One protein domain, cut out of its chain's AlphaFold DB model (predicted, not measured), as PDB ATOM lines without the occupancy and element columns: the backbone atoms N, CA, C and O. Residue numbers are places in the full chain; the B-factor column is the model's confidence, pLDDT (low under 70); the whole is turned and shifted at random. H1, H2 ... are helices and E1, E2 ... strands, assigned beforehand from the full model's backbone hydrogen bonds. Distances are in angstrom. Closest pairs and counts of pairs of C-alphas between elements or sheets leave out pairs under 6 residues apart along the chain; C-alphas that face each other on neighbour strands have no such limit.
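What this domain is: This is residues 310 to 434 of the 436 residues of the protein "cobW domain-containing protein" of Aquificae bacterium (UniProt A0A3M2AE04). A twisted sheet of seven strands runs through the middle of this domain, with H1 packed over one of its faces and H3 over the other, three layers with helices on both faces of a sheet. H4 packs on H1 with its residues 426 to 430, H2 packs on H3 with its residues 365 to 369 and only grazes the sheet, and the small hairpin E1 and E2 makes one edge of the sheet. The printed part has 125 residues with seven named strands and four named helices, in the order E1 E2 H1 E3 E4 H2 E5 H3 E6 E7 H4; the class is mixed, helices and strands. The sheet is mixed and runs E2 E1 E7 E6 E5 E3 E4, with E7 to E4 parallel and E1 and E2 joined antiparallel. The whole is compact, with a radius of gyration of the C-alphas of 13.4 A, and rounded, spanning 35 by 32 by 27 A.

How they stand to each other: The printed part begins with E1, residues 310 to 312, and E2, residues 315 to 318, a hairpin of antiparallel strands in which N 310 and O 317 are 2.8 A apart, within hydrogen-bond range. E1 is also antiparallel to E7, residues 413 to 416, at 173 degrees between directions, with N 311 and O 414 at 2.9 A. E6, residues 398 to 403, is parallel to E7, with N 401 and O 413 at 2.8 A, and parallel to E5, residues 375 to 379, with N 378 and O 400 at 2.8 A. E3, residues 335 to 339, is parallel to E5, with N 338 and O 377 at 2.8 A. E4, residues 350 to 352, is parallel to E3, with N 351 and O 337 at 2.8 A; E2 and E4 are the edge strands. H1, residues 319 to 330, is on the sheet at a height of 8.3 A, over E7 and only just over E1, on which 3 of its C-alphas fall. On the local plane it stands at 54 degrees to E7, slantwise to the strands; the closest C-alphas of H1 and E7 are those of Ala 322 and Leu 415, 6.5 A apart. H3, residues 383 to 393, is on the opposite face at a height of 10.0 A, over E6 and along the strands, at 1 degree to E6 on the local plane. The closest C-alphas of H3 and E6 are those of Ala 383 and Asp 403, 6.7 A apart. E5, H3 and E6 form a strand-helix-strand unit, two parallel neighbour strands with a helix between them along the chain, and its crossover is right-handed. H2, residues 358 to 369, lies between E4 and E5 along the chain in a split unit of this kind, with E3 between the two strands in the sheet, also right-handed. H2 touches H3 with residues 365 to 369 alone, at a steep tilt of 51 degrees, the same way; their closest C-alphas, those of Arg 369 and Leu 393, are 6.6 A apart. H4, residues 420 to 432, touches H1 with residues 426 to 430 alone, the closest C-alphas being those of Leu 327 and Met 430, 6.5 A apart. The tilt of H4 to H1 is 36 degrees, only just steep, and they run the same way. H4 is only just not on the sheet, with 4 pairs of C-alphas within 10 A. H1 and H3 are apart. In H1, H2, H3 and H4 every O i to N i+4 pair is within hydrogen-bond range.

Where its parts are: E1 starts at C-alpha 310, (208.550, 166.202, 181.322), and E2 follows after a tight link. H1 is 16.4 A long, E3 12.9 A, H2 16.3 A, E5 12.3 A and H3 15.0 A from first to last C-alpha. E6, the longest strand by residues, runs 16.2 A from C-alpha 398 at (202.062, 155.173, 172.183). E7 precedes H4, which is 18.4 A long and ends at C-alpha 432, (217.270, 147.078, 187.535).

The domain as a whole: The C-alphas farthest apart, those of Arg 320 and Pro 359, are 36.6 A apart. The printed part has no cut, and no link is long; E3 to E4, with 10 residues, and E6 to E7, with 9, are short but not tight. The mean pLDDT of the printed part is 88.3, and the model's confidence is under 70 at residue 333, residues 342 to 347 and residue 434.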
ATOM      1  N   ALA A 310     208.759 167.201 182.354       97.12
ATOM      2  CA  ALA A 310     208.550 166.202 181.322       97.12
ATOM      3  C   ALA A 310     207.113 166.324 180.797       97.12
ATOM      4  O   ALA A 310     206.282 167.013 181.396       97.12
ATOM      5  N   TYR A 311     206.803 165.637 179.702       97.25
ATOM      6  CA  TYR A 311     205.441 165.552 179.178       97.25
ATOM      7  C   TYR A 311     204.905 164.133 179.294       97.25
ATOM      8  O   TYR A 311     205.624 163.155 179.091       97.25
ATOM      9  N   MET A 312     203.621 164.021 179.618       95.75
ATOM     10  CA  MET A 312     202.890 162.762 179.588       95.75
ATOM     11  C   MET A 312     201.463 163.026 179.118       95.75
ATOM     12  O   MET A 312     200.723 163.767 179.771       95.75
ATOM     13  N   LYS A 313     201.075 162.412 177.997       93.62
ATOM     14  CA  LYS A 313     199.767 162.594 177.345       93.62
ATOM     15  C   LYS A 313     199.422 164.081 177.166       93.62
ATOM     16  O   LYS A 313     198.369 164.532 177.621       93.62
ATOM     17  N   GLY A 314     200.360 164.860 176.625       92.94
ATOM     18  CA  GLY A 314     200.199 166.303 176.409       92.94
ATOM     19  C   GLY A 314     200.275 167.189 177.658       92.94
ATOM     20  O   GLY A 314     200.207 168.408 177.539       92.94
ATOM     21  N   LYS A 315     200.423 166.629 178.867       96.38
ATOM     22  CA  LYS A 315     200.461 167.404 180.120       96.38
ATOM     23  C   LYS A 315     201.868 167.492 180.690       96.38
ATOM     24  O   LYS A 315     202.582 166.493 180.736       96.38
ATOM     25  N   VAL A 316     202.213 168.671 181.205       97.56
ATOM     26  CA  VAL A 316     203.455 168.893 181.952       97.56
ATOM     27  C   VAL A 316     203.411 168.112 183.268       97.56
ATOM     28  O   VAL A 316     202.449 168.204 184.035       97.56
ATOM     29  N   VAL A 317     204.456 167.338 183.533       97.38
ATOM     30  CA  VAL A 317     204.677 166.573 184.767       97.38
ATOM     31  C   VAL A 317     206.119 166.755 185.249       97.38
ATOM     32  O   VAL A 317     206.955 167.280 184.522       97.38
ATOM     33  N   SER A 318     206.436 166.319 186.472       95.44
ATOM     34  CA  SER A 318     207.824 166.318 186.949       95.44
ATOM     35  C   SER A 318     208.652 165.212 186.288       95.44
ATOM     36  O   SER A 318     208.135 164.124 186.011       95.44
ATOM     37  N   GLU A 319     209.957 165.449 186.122       93.31
ATOM     38  CA  GLU A 319     210.905 164.441 185.611       93.31
ATOM     39  C   GLU A 319     210.826 163.135 186.410       93.31
ATOM     40  O   GLU A 319     210.714 162.056 185.835       93.31
ATOM     41  N   ARG A 320     210.785 163.221 187.749       91.62
ATOM     42  CA  ARG A 320     210.680 162.045 188.628       91.62
ATOM     43  C   ARG A 320     209.447 161.198 188.312       91.62
ATOM     44  O   ARG A 320     209.538 159.973 188.285       91.62
ATOM     45  N   ARG A 321     208.293 161.834 188.082       93.88
ATOM     46  CA  ARG A 321     207.057 161.122 187.735       93.88
ATOM     47  C   ARG A 321     207.176 160.450 186.369       93.88
ATOM     48  O   ARG A 321     206.757 159.304 186.239       93.88
ATOM     49  N   ALA A 322     207.748 161.144 185.388       93.69
ATOM     50  CA  ALA A 322     207.968 160.590 184.056       93.69
ATOM     51  C   ALA A 322     208.932 159.395 184.087       93.69
ATOM     52  O   ALA A 322     208.613 158.368 183.506       93.69
ATOM     53  N   VAL A 323     210.041 159.467 184.835       92.06
ATOM     54  CA  VAL A 323     210.980 158.342 185.007       92.06
ATOM     55  C   VAL A 323     210.274 157.107 185.569       92.06
ATOM     56  O   VAL A 323     210.412 156.019 185.018       92.06
ATOM     57  N   VAL A 324     209.478 157.261 186.633       91.38
ATOM     58  CA  VAL A 324     208.734 156.135 187.224       91.38
ATOM     59  C   VAL A 324     207.765 155.516 186.215       91.38
ATOM     60  O   VAL A 324     207.663 154.293 186.137       91.38
ATOM     61  N   GLU A 325     207.052 156.333 185.439       91.12
ATOM     62  CA  GLU A 325     206.127 155.823 184.425       91.12
ATOM     63  C   GLU A 325     206.863 155.138 183.268       91.12
ATOM     64  O   GLU A 325     206.447 154.063 182.839       91.12
ATOM     65  N   THR A 326     207.996 155.685 182.829       89.75
ATOM     66  CA  THR A 326     208.876 155.062 181.835       89.75
ATOM     67  C   THR A 326     209.306 153.660 182.264       89.75
ATOM     68  O   THR A 326     209.158 152.714 181.492       89.75
ATOM     69  N   LEU A 327     209.764 153.486 183.508       87.56
ATOM     70  CA  LEU A 327     210.164 152.171 184.022       87.56
ATOM     71  C   LEU A 327     208.983 151.187 184.049       87.56
ATOM     72  O   LEU A 327     209.128 150.032 183.654       87.56
ATOM     73  N   LYS A 328     207.781 151.646 184.425       86.81
ATOM     74  CA  LYS A 328     206.556 150.825 184.362       86.81
ATOM     75  C   LYS A 328     206.172 150.441 182.934       86.81
ATOM     76  O   LYS A 328     205.614 149.366 182.725       86.81
ATOM     77  N   MET A 329     206.400 151.322 181.961       86.00
ATOM     78  CA  MET A 329     206.138 151.039 180.548       86.00
ATOM     79  C   MET A 329     207.100 149.976 180.018       86.00
ATOM     80  O   MET A 329     206.650 149.065 179.331       86.00
ATOM     81  N   LEU A 330     208.378 150.049 180.387       81.88
ATOM     82  CA  LEU A 330     209.401 149.075 179.991       81.88
ATOM     83  C   LEU A 330     209.192 147.698 180.629       81.88
ATOM     84  O   LEU A 330     209.375 146.686 179.961       81.88
ATOM     85  N   ALA A 331     208.715 147.644 181.876       80.88
ATOM     86  CA  ALA A 331     208.349 146.386 182.533       80.88
ATOM     87  C   ALA A 331     207.190 145.647 181.825       80.88
ATOM     88  O   ALA A 331     207.003 144.441 181.991       80.88
ATOM     89  N   LYS A 332     206.383 146.340 181.005       75.31
ATOM     90  CA  LYS A 332     205.360 145.679 180.183       75.31
ATOM     91  C   LYS A 332     206.034 144.997 178.997       75.31
ATOM     92  O   LYS A 332     206.648 145.666 178.179       75.31
ATOM     93  N   LYS A 333     205.806 143.696 178.801       69.62
ATOM     94  CA  LYS A 333     206.430 142.882 177.732       69.62
ATOM     95  C   LYS A 333     206.079 143.264 176.278       69.62
ATOM     96  O   LYS A 333     206.508 142.576 175.361       69.62
ATOM     97  N   LYS A 334     205.292 144.320 176.036       85.69
ATOM     98  CA  LYS A 334     204.855 144.731 174.691       85.69
ATOM     99  C   LYS A 334     205.350 146.137 174.352       85.69
ATOM    100  O   LYS A 334     204.590 147.107 174.357       85.69
ATOM    101  N   HIS A 335     206.643 146.236 174.071       87.81
ATOM    102  CA  HIS A 335     207.296 147.448 173.588       87.81
ATOM    103  C   HIS A 335     208.360 147.104 172.536       87.81
ATOM    104  O   HIS A 335     208.827 145.969 172.470       87.81
ATOM    105  N   LEU A 336     208.719 148.090 171.719       90.81
ATOM    106  CA  LEU A 336     209.817 148.025 170.758       90.81
ATOM    107  C   LEU A 336     210.770 149.178 171.068       90.81
ATOM    108  O   LEU A 336     210.330 150.328 171.122       90.81
ATOM    109  N   LEU A 337     212.045 148.874 171.295       90.25
ATOM    110  CA  LEU A 337     213.089 149.869 171.528       90.25
ATOM    111  C   LEU A 337     213.640 150.362 170.185       90.25
ATOM    112  O   LEU A 337     214.063 149.566 169.357       90.25
ATOM    113  N   ILE A 338     213.672 151.670 169.975       92.69
ATOM    114  CA  ILE A 338     214.289 152.316 168.820       92.69
ATOM    115  C   ILE A 338     215.436 153.180 169.332       92.69
ATOM    116  O   ILE A 338     215.237 154.039 170.193       92.69
ATOM    117  N   THR A 339     216.643 152.930 168.835       88.69
ATOM    118  CA  THR A 339     217.872 153.547 169.347       88.69
ATOM    119  C   THR A 339     218.816 153.956 168.223       88.69
ATOM    120  O   THR A 339     218.632 153.595 167.060       88.69
ATOM    121  N   THR A 340     219.846 154.712 168.587       81.75
ATOM    122  CA  THR A 340     220.959 155.101 167.720       81.75
ATOM    123  C   THR A 340     222.232 154.422 168.233       81.75
ATOM    124  O   THR A 340     222.640 154.680 169.367       81.75
ATOM    125  N   GLY A 341     222.866 153.556 167.440       72.38
ATOM    126  CA  GLY A 341     224.076 152.818 167.838       72.38
ATOM    127  C   GLY A 341     223.831 151.452 168.501       72.38
ATOM    128  O   GLY A 341     222.785 150.832 168.304       72.38
ATOM    129  N   GLU A 342     224.831 150.960 169.242       64.44
ATOM    130  CA  GLU A 342     224.812 149.622 169.850       64.44
ATOM    131  C   GLU A 342     223.619 149.427 170.788       64.44
ATOM    132  O   GLU A 342     223.280 150.316 171.572       64.44
ATOM    133  N   GLU A 343     223.000 148.244 170.726       65.19
ATOM    134  CA  GLU A 343     221.869 147.885 171.575       65.19
ATOM    135  C   GLU A 343     222.265 147.953 173.055       65.19
ATOM    136  O   GLU A 343     223.033 147.110 173.535       65.19
ATOM    137  N   PRO A 344     221.711 148.904 173.831       62.81
ATOM    138  CA  PRO A 344     222.089 149.023 175.231       62.81
ATOM    139  C   PRO A 344     221.543 147.856 176.074       62.81
ATOM    140  O   PRO A 344     222.002 147.641 177.199       62.81
ATOM    141  N   PHE A 345     220.584 147.084 175.538       69.75
ATOM    142  CA  PHE A 345     219.903 145.991 176.232       69.75
ATOM    143  C   PHE A 345     219.531 144.850 175.268       69.75
ATOM    144  O   PHE A 345     218.548 144.944 174.543       69.75
ATOM    145  N   LYS A 346     220.239 143.716 175.341       64.88
ATOM    146  CA  LYS A 346     219.941 142.510 174.534       64.88
ATOM    147  C   LYS A 346     218.589 141.843 174.846       64.88
ATOM    148  O   LYS A 346     218.183 140.921 174.150       64.88
ATOM    149  N   ALA A 347     217.931 142.243 175.935       65.81
ATOM    150  CA  ALA A 347     216.680 141.646 176.404       65.81
ATOM    151  C   ALA A 347     215.422 142.242 175.743       65.81
ATOM    152  O   ALA A 347     214.331 141.705 175.927       65.81
ATOM    153  N   PHE A 348     215.554 143.343 174.996       71.56
ATOM    154  CA  PHE A 348     214.436 143.994 174.320       71.56
ATOM    155  C   PHE A 348     214.402 143.637 172.839       71.56
ATOM    156  O   PHE A 348     215.436 143.456 172.207       71.56
ATOM    157  N   ALA A 349     213.199 143.593 172.261       82.56
ATOM    158  CA  ALA A 349     213.087 143.739 170.820       82.56
ATOM    159  C   ALA A 349     213.527 145.165 170.470       82.56
ATOM    160  O   ALA A 349     212.914 146.129 170.945       82.56
ATOM    161  N   SER A 350     214.577 145.297 169.665       87.25
ATOM    162  CA  SER A 350     215.148 146.588 169.285       87.25
ATOM    163  C   SER A 350     215.270 146.781 167.780       87.25
ATOM    164  O   SER A 350     215.275 145.839 166.984       87.25
ATOM    165  N   TYR A 351     215.344 148.050 167.397       89.31
ATOM    166  CA  TYR A 351     215.750 148.506 166.083       89.31
ATOM    167  C   TYR A 351     216.758 149.645 166.239       89.31
ATOM    168  O   TYR A 351     216.462 150.663 166.871       89.31
ATOM    169  N   THR A 352     217.935 149.481 165.644       89.56
ATOM    170  CA  THR A 352     218.941 150.539 165.573       89.56
ATOM    171  C   THR A 352     218.792 151.292 164.259       89.56
ATOM    172  O   THR A 352     218.803 150.689 163.189       89.56
ATOM    173  N   ILE A 353     218.661 152.617 164.336       89.44
ATOM    174  CA  ILE A 353     218.681 153.481 163.156       89.44
ATOM    175  C   ILE A 353     220.140 153.726 162.768       89.44
ATOM    176  O   ILE A 353     220.895 154.339 163.524       89.44
ATOM    177  N   GLU A 354     220.524 153.240 161.590       86.38
ATOM    178  CA  GLU A 354     221.869 153.423 161.027       86.38
ATOM    179  C   GLU A 354     221.930 154.576 160.019       86.38
ATOM    180  O   GLU A 354     222.978 155.193 159.838       86.38
ATOM    181  N   ASP A 355     220.796 154.892 159.394       87.94
ATOM    182  CA  ASP A 355     220.671 155.929 158.380       87.94
ATOM    183  C   ASP A 355     219.425 156.784 158.652       87.94
ATOM    184  O   ASP A 355     218.312 156.277 158.789       87.94
ATOM    185  N   TYR A 356     219.634 158.096 158.735       89.25
ATOM    186  CA  TYR A 356     218.586 159.088 158.975       89.25
ATOM    187  C   TYR A 356     218.076 159.744 157.692       89.25
ATOM    188  O   TYR A 356     217.346 160.735 157.756       89.25
ATOM    189  N   THR A 357     218.465 159.239 156.521       90.38
ATOM    190  CA  THR A 357     217.890 159.678 155.253       90.38
ATOM    191  C   THR A 357     216.393 159.373 155.219       90.38
ATOM    192  O   THR A 357     215.912 158.361 155.731       90.38
ATOM    193  N   TYR A 358     215.631 160.264 154.591       92.56
ATOM    194  CA  TYR A 358     214.174 160.175 154.575       92.56
ATOM    195  C   TYR A 358     213.621 158.841 154.026       92.56
ATOM    196  O   TYR A 358     212.730 158.284 154.667       92.56
ATOM    197  N   PRO A 359     214.161 158.247 152.938       92.50
ATOM    198  CA  PRO A 359     213.729 156.923 152.481       92.50
ATOM    199  C   PRO A 359     213.884 155.831 153.546       92.50
ATOM    200  O   PRO A 359     212.979 155.021 153.733       92.50
ATOM    201  N   LYS A 360     214.992 155.836 154.299       92.31
ATOM    202  CA  LYS A 360     215.233 154.864 155.376       92.31
ATOM    203  C   LYS A 360     214.323 155.075 156.575       92.31
ATOM    204  O   LYS A 360     213.839 154.104 157.159       92.31
ATOM    205  N   LEU A 361     213.999 156.326 156.890       94.00
ATOM    206  CA  LEU A 361     212.988 156.633 157.898       94.00
ATOM    207  C   LEU A 361     211.589 156.156 157.478       94.00
ATOM    208  O   LEU A 361     210.846 155.683 158.336       94.00
ATOM    209  N   LEU A 362     211.236 156.215 156.189       94.38
ATOM    210  CA  LEU A 362     209.970 155.668 155.681       94.38
ATOM    211  C   LEU A 362     209.917 154.135 155.729       94.38
ATOM    212  O   LEU A 362     208.898 153.579 156.133       94.38
ATOM    213  N   GLU A 363     211.007 153.442 155.384       93.56
ATOM    214  CA  GLU A 363     211.106 151.981 155.553       93.56
ATOM    215  C   GLU A 363     210.854 151.578 157.017       93.56
ATOM    216  O   GLU A 363     210.083 150.655 157.304       93.56
ATOM    217  N   LEU A 364     211.459 152.308 157.962       94.50
ATOM    218  CA  LEU A 364     211.208 152.099 159.385       94.50
ATOM    219  C   LEU A 364     209.759 152.435 159.756       94.50
ATOM    220  O   LEU A 364     209.129 151.653 160.464       94.50
ATOM    221  N   LEU A 365     209.209 153.554 159.278       94.81
ATOM    222  CA  LEU A 365     207.830 153.964 159.553       94.81
ATOM    223  C   LEU A 365     206.828 152.848 159.218       94.81
ATOM    224  O   LEU A 365     205.976 152.533 160.049       94.81
ATOM    225  N   GLU A 366     206.958 152.212 158.053       93.00
ATOM    226  CA  GLU A 366     206.090 151.098 157.644       93.00
ATOM    227  C   GLU A 366     206.201 149.895 158.589       93.00
ATOM    228  O   GLU A 366     205.192 149.310 158.997       93.00
ATOM    229  N   ARG A 367     207.416 149.572 159.046       91.56
ATOM    230  CA  ARG A 367     207.608 148.551 160.084       91.56
ATOM    231  C   ARG A 367     206.912 148.945 161.387       91.56
ATOM    232  O   ARG A 367     206.244 148.104 161.993       91.56
ATOM    233  N   LEU A 368     207.040 150.198 161.819       93.69
ATOM    234  CA  LEU A 368     206.437 150.684 163.062       93.69
ATOM    235  C   LEU A 368     204.901 150.688 163.009       93.69
ATOM    236  O   LEU A 368     204.279 150.359 164.017       93.69
ATOM    237  N   ARG A 369     204.285 150.954 161.848       93.19
ATOM    238  CA  ARG A 369     202.817 150.900 161.650       93.19
ATOM    239  C   ARG A 369     202.208 149.533 161.969       93.19
ATOM    240  O   ARG A 369     201.050 149.441 162.380       93.19
ATOM    241  N   SER A 370     202.976 148.460 161.783       89.75
ATOM    242  CA  SER A 370     202.536 147.097 162.108       89.75
ATOM    243  C   SER A 370     202.518 146.811 163.618       89.75
ATOM    244  O   SER A 370     201.825 145.896 164.072       89.75
ATOM    245  N   PHE A 371     203.240 147.600 164.420       90.12
ATOM    246  CA  PHE A 371     203.385 147.388 165.855       90.12
ATOM    247  C   PHE A 371     202.214 148.004 166.641       90.12
ATOM    248  O   PHE A 371     202.279 149.131 167.134       90.12
ATOM    249  N   LYS A 372     201.127 147.235 166.785       84.00
ATOM    250  CA  LYS A 372     199.903 147.660 167.488       84.00
ATOM    251  C   LYS A 372     199.863 147.243 168.959       84.00
ATOM    252  O   LYS A 372     200.409 146.214 169.351       84.00
ATOM    253  N   ASP A 373     199.156 148.030 169.770       82.31
ATOM    254  CA  ASP A 373     198.873 147.806 171.200       82.31
ATOM    255  C   ASP A 373     200.113 147.638 172.097       82.31
ATOM    256  O   ASP A 373     200.128 146.817 173.015       82.31
ATOM    257  N   GLY A 374     201.162 148.418 171.840       88.00
ATOM    258  CA  GLY A 374     202.387 148.463 172.640       88.00
ATOM    259  C   GLY A 374     202.969 149.871 172.735       88.00
ATOM    260  O   GLY A 374     202.323 150.845 172.344       88.00
ATOM    261  N   PHE A 375     204.187 149.975 173.267       90.94
ATOM    262  CA  PHE A 375     204.940 151.231 173.317       90.94
ATOM    263  C   PHE A 375     206.097 151.223 172.322       90.94
ATOM    264  O   PHE A 375     206.898 150.290 172.312       90.94
ATOM    265  N   LEU A 376     206.200 152.276 171.518       94.62
ATOM    266  CA  LEU A 376     207.393 152.555 170.724       94.62
ATOM    267  C   LEU A 376     208.310 153.424 171.576       94.62
ATOM    268  O   LEU A 376     207.950 154.554 171.908       94.62
ATOM    269  N   PHE A 377     209.444 152.878 171.993       92.94
ATOM    270  CA  PHE A 377     210.342 153.520 172.940       92.94
ATOM    271  C   PHE A 377     211.577 154.051 172.219       92.94
ATOM    272  O   PHE A 377     212.453 153.278 171.854       92.94
ATOM    273  N   PHE A 378     211.653 155.360 172.019       93.06
ATOM    274  CA  PHE A 378     212.773 156.031 171.371       93.06
ATOM    275  C   PHE A 378     213.780 156.501 172.416       93.06
ATOM    276  O   PHE A 378     213.449 157.315 173.281       93.06
ATOM    277  N   LEU A 379     215.010 156.000 172.319       88.94
ATOM    278  CA  LEU A 379     216.111 156.326 173.220       88.94
ATOM    279  C   LEU A 379     217.295 156.873 172.425       88.94
ATOM    280  O   LEU A 379     217.868 156.165 171.602       88.94
ATOM    281  N   GLY A 380     217.665 158.131 172.671       82.81
ATOM    282  CA  GLY A 380     218.807 158.767 172.001       82.81
ATOM    283  C   GLY A 380     218.583 159.097 170.521       82.81
ATOM    284  O   GLY A 380     219.485 159.606 169.866       82.81
ATOM    285  N   VAL A 381     217.380 158.845 169.998       90.19
ATOM    286  CA  VAL A 381     216.989 159.227 168.638       90.19
ATOM    287  C   VAL A 381     216.703 160.732 168.607       90.19
ATOM    288  O   VAL A 381     215.931 161.191 169.450       90.19
ATOM    289  N   PRO A 382     217.263 161.499 167.648       91.12
ATOM    290  CA  PRO A 382     217.035 162.939 167.571       91.12
ATOM    291  C   PRO A 382     215.547 163.299 167.568       91.12
ATOM    292  O   PRO A 382     214.761 162.728 166.806       91.12
ATOM    293  N   ALA A 383     215.168 164.295 168.369       92.31
ATOM    294  CA  ALA A 383     213.773 164.693 168.545       92.31
ATOM    295  C   ALA A 383     213.077 165.083 167.227       92.31
ATOM    296  O   ALA A 383     211.892 164.799 167.055       92.31
ATOM    297  N   GLY A 384     213.811 165.656 166.264       93.38
ATOM    298  CA  GLY A 384     213.335 165.861 164.893       93.38
ATOM    299  C   GLY A 384     212.760 164.591 164.264       93.38
ATOM    300  O   GLY A 384     211.613 164.575 163.822       93.38
ATOM    301  N   ILE A 385     213.505 163.490 164.302       94.19
ATOM    302  CA  ILE A 385     213.068 162.201 163.748       94.19
ATOM    303  C   ILE A 385     211.883 161.634 164.531       94.19
ATOM    304  O   ILE A 385     210.921 161.152 163.938       94.19
ATOM    305  N   VAL A 386     211.904 161.727 165.861       95.19
ATOM    306  CA  VAL A 386     210.787 161.225 166.676       95.19
ATOM    307  C   VAL A 386     209.508 162.021 166.409       95.19
ATOM    308  O   VAL A 386     208.434 161.432 166.305       95.19
ATOM    309  N   SER A 387     209.611 163.335 166.196       95.31
ATOM    310  CA  SER A 387     208.469 164.174 165.811       95.31
ATOM    311  C   SER A 387     207.892 163.814 164.435       95.31
ATOM    312  O   SER A 387     206.676 163.879 164.260       95.31
ATOM    313  N   LEU A 388     208.725 163.365 163.484       95.38
ATOM    314  CA  LEU A 388     208.256 162.803 162.213       95.38
ATOM    315  C   LEU A 388     207.414 161.548 162.465       95.38
ATOM    316  O   LEU A 388     206.288 161.468 161.985       95.38
ATOM    317  N   PHE A 389     207.901 160.605 163.274       95.69
ATOM    318  CA  PHE A 389     207.130 159.400 163.596       95.69
ATOM    319  C   PHE A 389     205.830 159.705 164.342       95.69
ATOM    320  O   PHE A 389     204.816 159.086 164.039       95.69
ATOM    321  N   ILE A 390     205.823 160.665 165.273       94.88
ATOM    322  CA  ILE A 390     204.595 161.112 165.953       94.88
ATOM    323  C   ILE A 390     203.571 161.613 164.931       94.88
ATOM    324  O   ILE A 390     202.424 161.167 164.949       94.88
ATOM    325  N   LYS A 391     203.997 162.489 164.015       93.69
ATOM    326  CA  LYS A 391     203.133 163.053 162.975       93.69
ATOM    327  C   LYS A 391     202.553 161.975 162.051       93.69
ATOM    328  O   LYS A 391     201.367 162.016 161.746       93.69
ATOM    329  N   GLU A 392     203.374 161.016 161.627       94.31
ATOM    330  CA  GLU A 392     203.000 160.014 160.618       94.31
ATOM    331  C   GLU A 392     202.276 158.777 161.184       94.31
ATOM    332  O   GLU A 392     201.527 158.112 160.463       94.31
ATOM    333  N   LEU A 393     202.504 158.423 162.455       93.19
ATOM    334  CA  LEU A 393     201.851 157.287 163.124       93.19
ATOM    335  C   LEU A 393     200.558 157.677 163.849       93.19
ATOM    336  O   LEU A 393     199.727 156.799 164.105       93.19
ATOM    337  N   GLY A 394     200.404 158.957 164.198       87.75
ATOM    338  CA  GLY A 394     199.244 159.495 164.903       87.75
ATOM    339  C   GLY A 394     199.049 158.949 166.324       87.75
ATOM    340  O   GLY A 394     199.874 158.219 166.877       87.75
ATOM    341  N   GLU A 395     197.907 159.287 166.929       84.44
ATOM    342  CA  GLU A 395     197.601 158.982 168.338       84.44
ATOM    343  C   GLU A 395     197.385 157.489 168.639       84.44
ATOM    344  O   GLU A 395     197.400 157.074 169.801       84.44
ATOM    345  N   SER A 396     197.197 156.651 167.612       84.44
ATOM    346  CA  SER A 396     197.014 155.206 167.794       84.44
ATOM    347  C   SER A 396     198.277 154.506 168.310       84.44
ATOM    348  O   SER A 396     198.188 153.393 168.834       84.44
ATOM    349  N   HIS A 397     199.444 155.144 168.187       91.31
ATOM    350  CA  HIS A 397     200.726 154.608 168.633       91.31
ATOM    351  C   HIS A 397     201.221 155.347 169.880       91.31
ATOM    352  O   HIS A 397     201.344 156.569 169.915       91.31
ATOM    353  N   LYS A 398     201.552 154.593 170.934       93.62
ATOM    354  CA  LYS A 398     202.062 155.173 172.183       93.62
ATOM    355  C   LYS A 398     203.573 155.348 172.087       93.62
ATOM    356  O   LYS A 398     204.325 154.417 172.373       93.62
ATOM    357  N   ILE A 399     204.001 156.543 171.692       95.00
ATOM    358  CA  ILE A 399     205.417 156.898 171.551       95.00
ATOM    359  C   ILE A 399     205.967 157.431 172.876       95.00
ATOM    360  O   ILE A 399     205.491 158.440 173.403       95.00
ATOM    361  N   ALA A 400     206.971 156.744 173.409       94.38
ATOM    362  CA  ALA A 400     207.777 157.194 174.532       94.38
ATOM    363  C   ALA A 400     209.111 157.722 173.999       94.38
ATOM    364  O   ALA A 400     209.802 157.022 173.267       94.38
ATOM    365  N   HIS A 401     209.461 158.946 174.362       94.38
ATOM    366  CA  HIS A 401     210.613 159.670 173.854       94.38
ATOM    367  C   HIS A 401     211.552 160.029 175.003       94.38
ATOM    368  O   HIS A 401     211.135 160.659 175.979       94.38
ATOM    369  N   VAL A 402     212.813 159.625 174.887       91.44
ATOM    370  CA  VAL A 402     213.879 159.990 175.817       91.44
ATOM    371  C   VAL A 402     215.042 160.581 175.031       91.44
ATOM    372  O   VAL A 402     215.739 159.863 174.310       91.44
ATOM    373  N   ASP A 403     215.255 161.883 175.194       88.12
ATOM    374  CA  ASP A 403     216.242 162.653 174.430       88.12
ATOM    375  C   ASP A 403     217.087 163.570 175.323       88.12
ATOM    376  O   ASP A 403     216.772 163.793 176.493       88.12
ATOM    377  N   LEU A 404     218.196 164.078 174.788       84.88
ATOM    378  CA  LEU A 404     219.114 164.961 175.507       84.88
ATOM    379  C   LEU A 404     218.721 166.445 175.383       84.88
ATOM    380  O   LEU A 404     218.964 167.239 176.300       84.88
ATOM    381  N   GLU A 405     218.093 166.842 174.278       88.31
ATOM    382  CA  GLU A 405     217.980 168.245 173.869       88.31
ATOM    383  C   GLU A 405     216.563 168.798 173.955       88.31
ATOM    384  O   GLU A 405     216.381 169.916 174.454       88.31
ATOM    385  N   TYR A 406     215.567 168.028 173.515       92.50
ATOM    386  CA  TYR A 406     214.197 168.508 173.355       92.50
ATOM    387  C   TYR A 406     213.175 167.607 174.053       92.50
ATOM    388  O   TYR A 406     213.320 166.392 174.162       92.50
ATOM    389  N   LEU A 407     212.092 168.223 174.512       94.94
ATOM    390  CA  LEU A 407     210.858 167.557 174.906       94.94
ATOM    391  C   LEU A 407     209.829 167.697 173.784       94.94
ATOM    392  O   LEU A 407     209.721 168.765 173.186       94.94
ATOM    393  N   LEU A 408     209.044 166.646 173.557       96.00
ATOM    394  CA  LEU A 408     207.970 166.600 172.565       96.00
ATOM    395  C   LEU A 408     206.617 166.481 173.290       96.00
ATOM    396  O   LEU A 408     206.289 165.392 173.769       96.00
ATOM    397  N   PRO A 409     205.822 167.564 173.402       95.62
ATOM    398  CA  PRO A 409     204.525 167.550 174.083       95.62
ATOM    399  C   PRO A 409     203.527 166.545 173.505       95.62
ATOM    400  O   PRO A 409     202.714 165.987 174.238       95.62
ATOM    401  N   GLU A 410     203.610 166.300 172.200       95.19
ATOM    402  CA  GLU A 410     202.722 165.397 171.462       95.19
ATOM    403  C   GLU A 410     203.081 163.915 171.639       95.19
ATOM    404  O   GLU A 410     202.288 163.038 171.301       95.19
ATOM    405  N   ALA A 411     204.249 163.603 172.211       95.12
ATOM    406  CA  ALA A 411     204.571 162.230 172.572       95.12
ATOM    407  C   ALA A 411     203.665 161.745 173.719       95.12
ATOM    408  O   ALA A 411     203.288 162.502 174.623       95.12
ATOM    409  N   TYR A 412     203.375 160.441 173.751       94.88
ATOM    410  CA  TYR A 412     202.653 159.839 174.878       94.88
ATOM    411  C   TYR A 412     203.415 160.056 176.193       94.88
ATOM    412  O   TYR A 412     202.807 160.333 177.232       94.88
ATOM    413  N   LEU A 413     204.742 159.953 176.139       95.94
ATOM    414  CA  LEU A 413     205.660 160.352 177.196       95.94
ATOM    415  C   LEU A 413     206.894 160.983 176.550       95.94
ATOM    416  O   LEU A 413     207.451 160.400 175.627       95.94
ATOM    417  N   SER A 414     207.345 162.129 177.053       96.50
ATOM    418  CA  SER A 414     208.623 162.729 176.669       96.50
ATOM    419  C   SER A 414     209.412 163.113 177.909       96.50
ATOM    420  O   SER A 414     208.943 163.902 178.731       96.50
ATOM    421  N   LEU A 415     210.625 162.589 178.014       94.94
ATOM    422  CA  LEU A 415     211.574 162.857 179.086       94.94
ATOM    423  C   LEU A 415     212.865 163.404 178.481       94.94
ATOM    424  O   LEU A 415     213.367 162.866 177.498       94.94
ATOM    425  N   ARG A 416     213.418 164.451 179.096       92.38
ATOM    426  CA  ARG A 416     214.702 165.011 178.693       92.38
ATOM    427  C   ARG A 416     215.765 164.675 179.727       92.38
ATOM    428  O   ARG A 416     215.632 165.006 180.899       92.38
ATOM    429  N   ILE A 417     216.833 164.033 179.279       87.75
ATOM    430  CA  ILE A 417     217.979 163.633 180.088       87.75
ATOM    431  C   ILE A 417     219.158 164.515 179.676       87.75
ATOM    432  O   ILE A 417     220.030 164.120 178.919       87.75
ATOM    433  N   ASN A 418     219.175 165.753 180.158       84.94
ATOM    434  CA  ASN A 418     220.106 166.791 179.703       84.94
ATOM    435  C   ASN A 418     221.531 166.698 180.292       84.94
ATOM    436  O   ASN A 418     222.319 167.624 180.119       84.94
ATOM    437  N   SER A 419     221.873 165.623 181.008       86.75
ATOM    438  CA  SER A 419     223.205 165.439 181.593       86.75
ATOM    439  C   SER A 419     223.643 163.977 181.590       86.75
ATOM    440  O   SER A 419     222.826 163.059 181.691       86.75
ATOM    441  N   GLN A 420     224.960 163.758 181.527       84.00
ATOM    442  CA  GLN A 420     225.538 162.413 181.569       84.00
ATOM    443  C   GLN A 420     225.220 161.693 182.887       84.00
ATOM    444  O   GLN A 420     225.003 160.486 182.898       84.00
ATOM    445  N   GLU A 421     225.147 162.431 183.997       87.81
ATOM    446  CA  GLU A 421     224.762 161.890 185.301       87.81
ATOM    447  C   GLU A 421     223.324 161.355 185.286       87.81
ATOM    448  O   GLU A 421     223.095 160.202 185.658       87.81
ATOM    449  N   LYS A 422     222.366 162.149 184.777       87.62
ATOM    450  CA  LYS A 422     220.975 161.705 184.618       87.62
ATOM    451  C   LYS A 422     220.885 160.499 183.685       87.62
ATOM    452  O   LYS A 422     220.116 159.583 183.967       87.62
ATOM    453  N   LEU A 423     221.676 160.466 182.609       85.19
ATOM    454  CA  LEU A 423     221.698 159.344 181.670       85.19
ATOM    455  C   LEU A 423     222.208 158.067 182.335       85.19
ATOM    456  O   LEU A 423     221.557 157.029 182.242       85.19
ATOM    457  N   ASN A 424     223.317 158.145 183.067       85.69
ATOM    458  CA  ASN A 424     223.871 157.006 183.796       85.69
ATOM    459  C   ASN A 424     222.886 156.483 184.854       85.69
ATOM    460  O   ASN A 424     222.679 155.273 184.959       85.69
ATOM    461  N   ALA A 425     222.241 157.384 185.604       87.81
ATOM    462  CA  ALA A 425     221.220 157.027 186.585       87.81
ATOM    463  C   ALA A 425     220.005 156.359 185.923       87.81
ATOM    464  O   ALA A 425     219.540 155.318 186.386       87.81
ATOM    465  N   PHE A 426     219.526 156.913 184.810       87.12
ATOM    466  CA  PHE A 426     218.409 156.360 184.052       87.12
ATOM    467  C   PHE A 426     218.723 154.964 183.504       87.12
ATOM    468  O   PHE A 426     217.949 154.034 183.719       87.12
ATOM    469  N   LEU A 427     219.886 154.783 182.870       83.88
ATOM    470  CA  LEU A 427     220.323 153.485 182.350       83.88
ATOM    471  C   LEU A 427     220.476 152.442 183.466       83.88
ATOM    472  O   LEU A 427     220.119 151.282 183.261       83.88
ATOM    473  N   LYS A 428     220.962 152.839 184.649       85.31
ATOM    474  CA  LYS A 428     221.027 151.957 185.822       85.31
ATOM    475  C   LYS A 428     219.630 151.497 186.255       85.31
ATOM    476  O   LYS A 428     219.416 150.298 186.397       85.31
ATOM    477  N   LEU A 429     218.677 152.424 186.379       85.56
ATOM    478  CA  LEU A 429     217.290 152.098 186.730       85.56
ATOM    479  C   LEU A 429     216.625 151.188 185.687       85.56
ATOM    480  O   LEU A 429     215.884 150.280 186.054       85.56
ATOM    481  N   MET A 430     216.911 151.389 184.395       79.38
ATOM    482  CA  MET A 430     216.397 150.504 183.344       79.38
ATOM    483  C   MET A 430     216.945 149.079 183.477       79.38
ATOM    484  O   MET A 430     216.189 148.128 183.312       79.38
ATOM    485  N   LYS A 431     218.237 148.915 183.809       77.44
ATOM    486  CA  LYS A 431     218.833 147.590 184.062       77.44
ATOM    487  C   LYS A 431     218.197 146.898 185.265       77.44
ATOM    488  O   LYS A 431     217.952 145.702 185.205       77.44
ATOM    489  N   GLU A 432     217.919 147.631 186.337       77.00
ATOM    490  CA  GLU A 432     217.270 147.078 187.535       77.00
ATOM    491  C   GLU A 432     215.820 146.653 187.256       77.00
ATOM    492  O   GLU A 432     215.397 145.590 187.703       77.00
ATOM    493  N   ALA A 433     215.085 147.428 186.452       70.00
ATOM    494  CA  ALA A 433     213.716 147.110 186.040       70.00
ATOM    495  C   ALA A 433     213.605 145.903 185.084       70.00
ATOM    496  O   ALA A 433     212.496 145.449 184.831       70.00
ATOM    497  N   LEU A 434     214.727 145.412 184.546       63.25
ATOM    498  CA  LEU A 434     214.814 144.261 183.637       63.25
ATOM    499  C   LEU A 434     215.075 142.921 184.346       63.25
ATOM    500  O   LEU A 434     214.931 141.868 183.728       63.25
TER     501      LEU A 434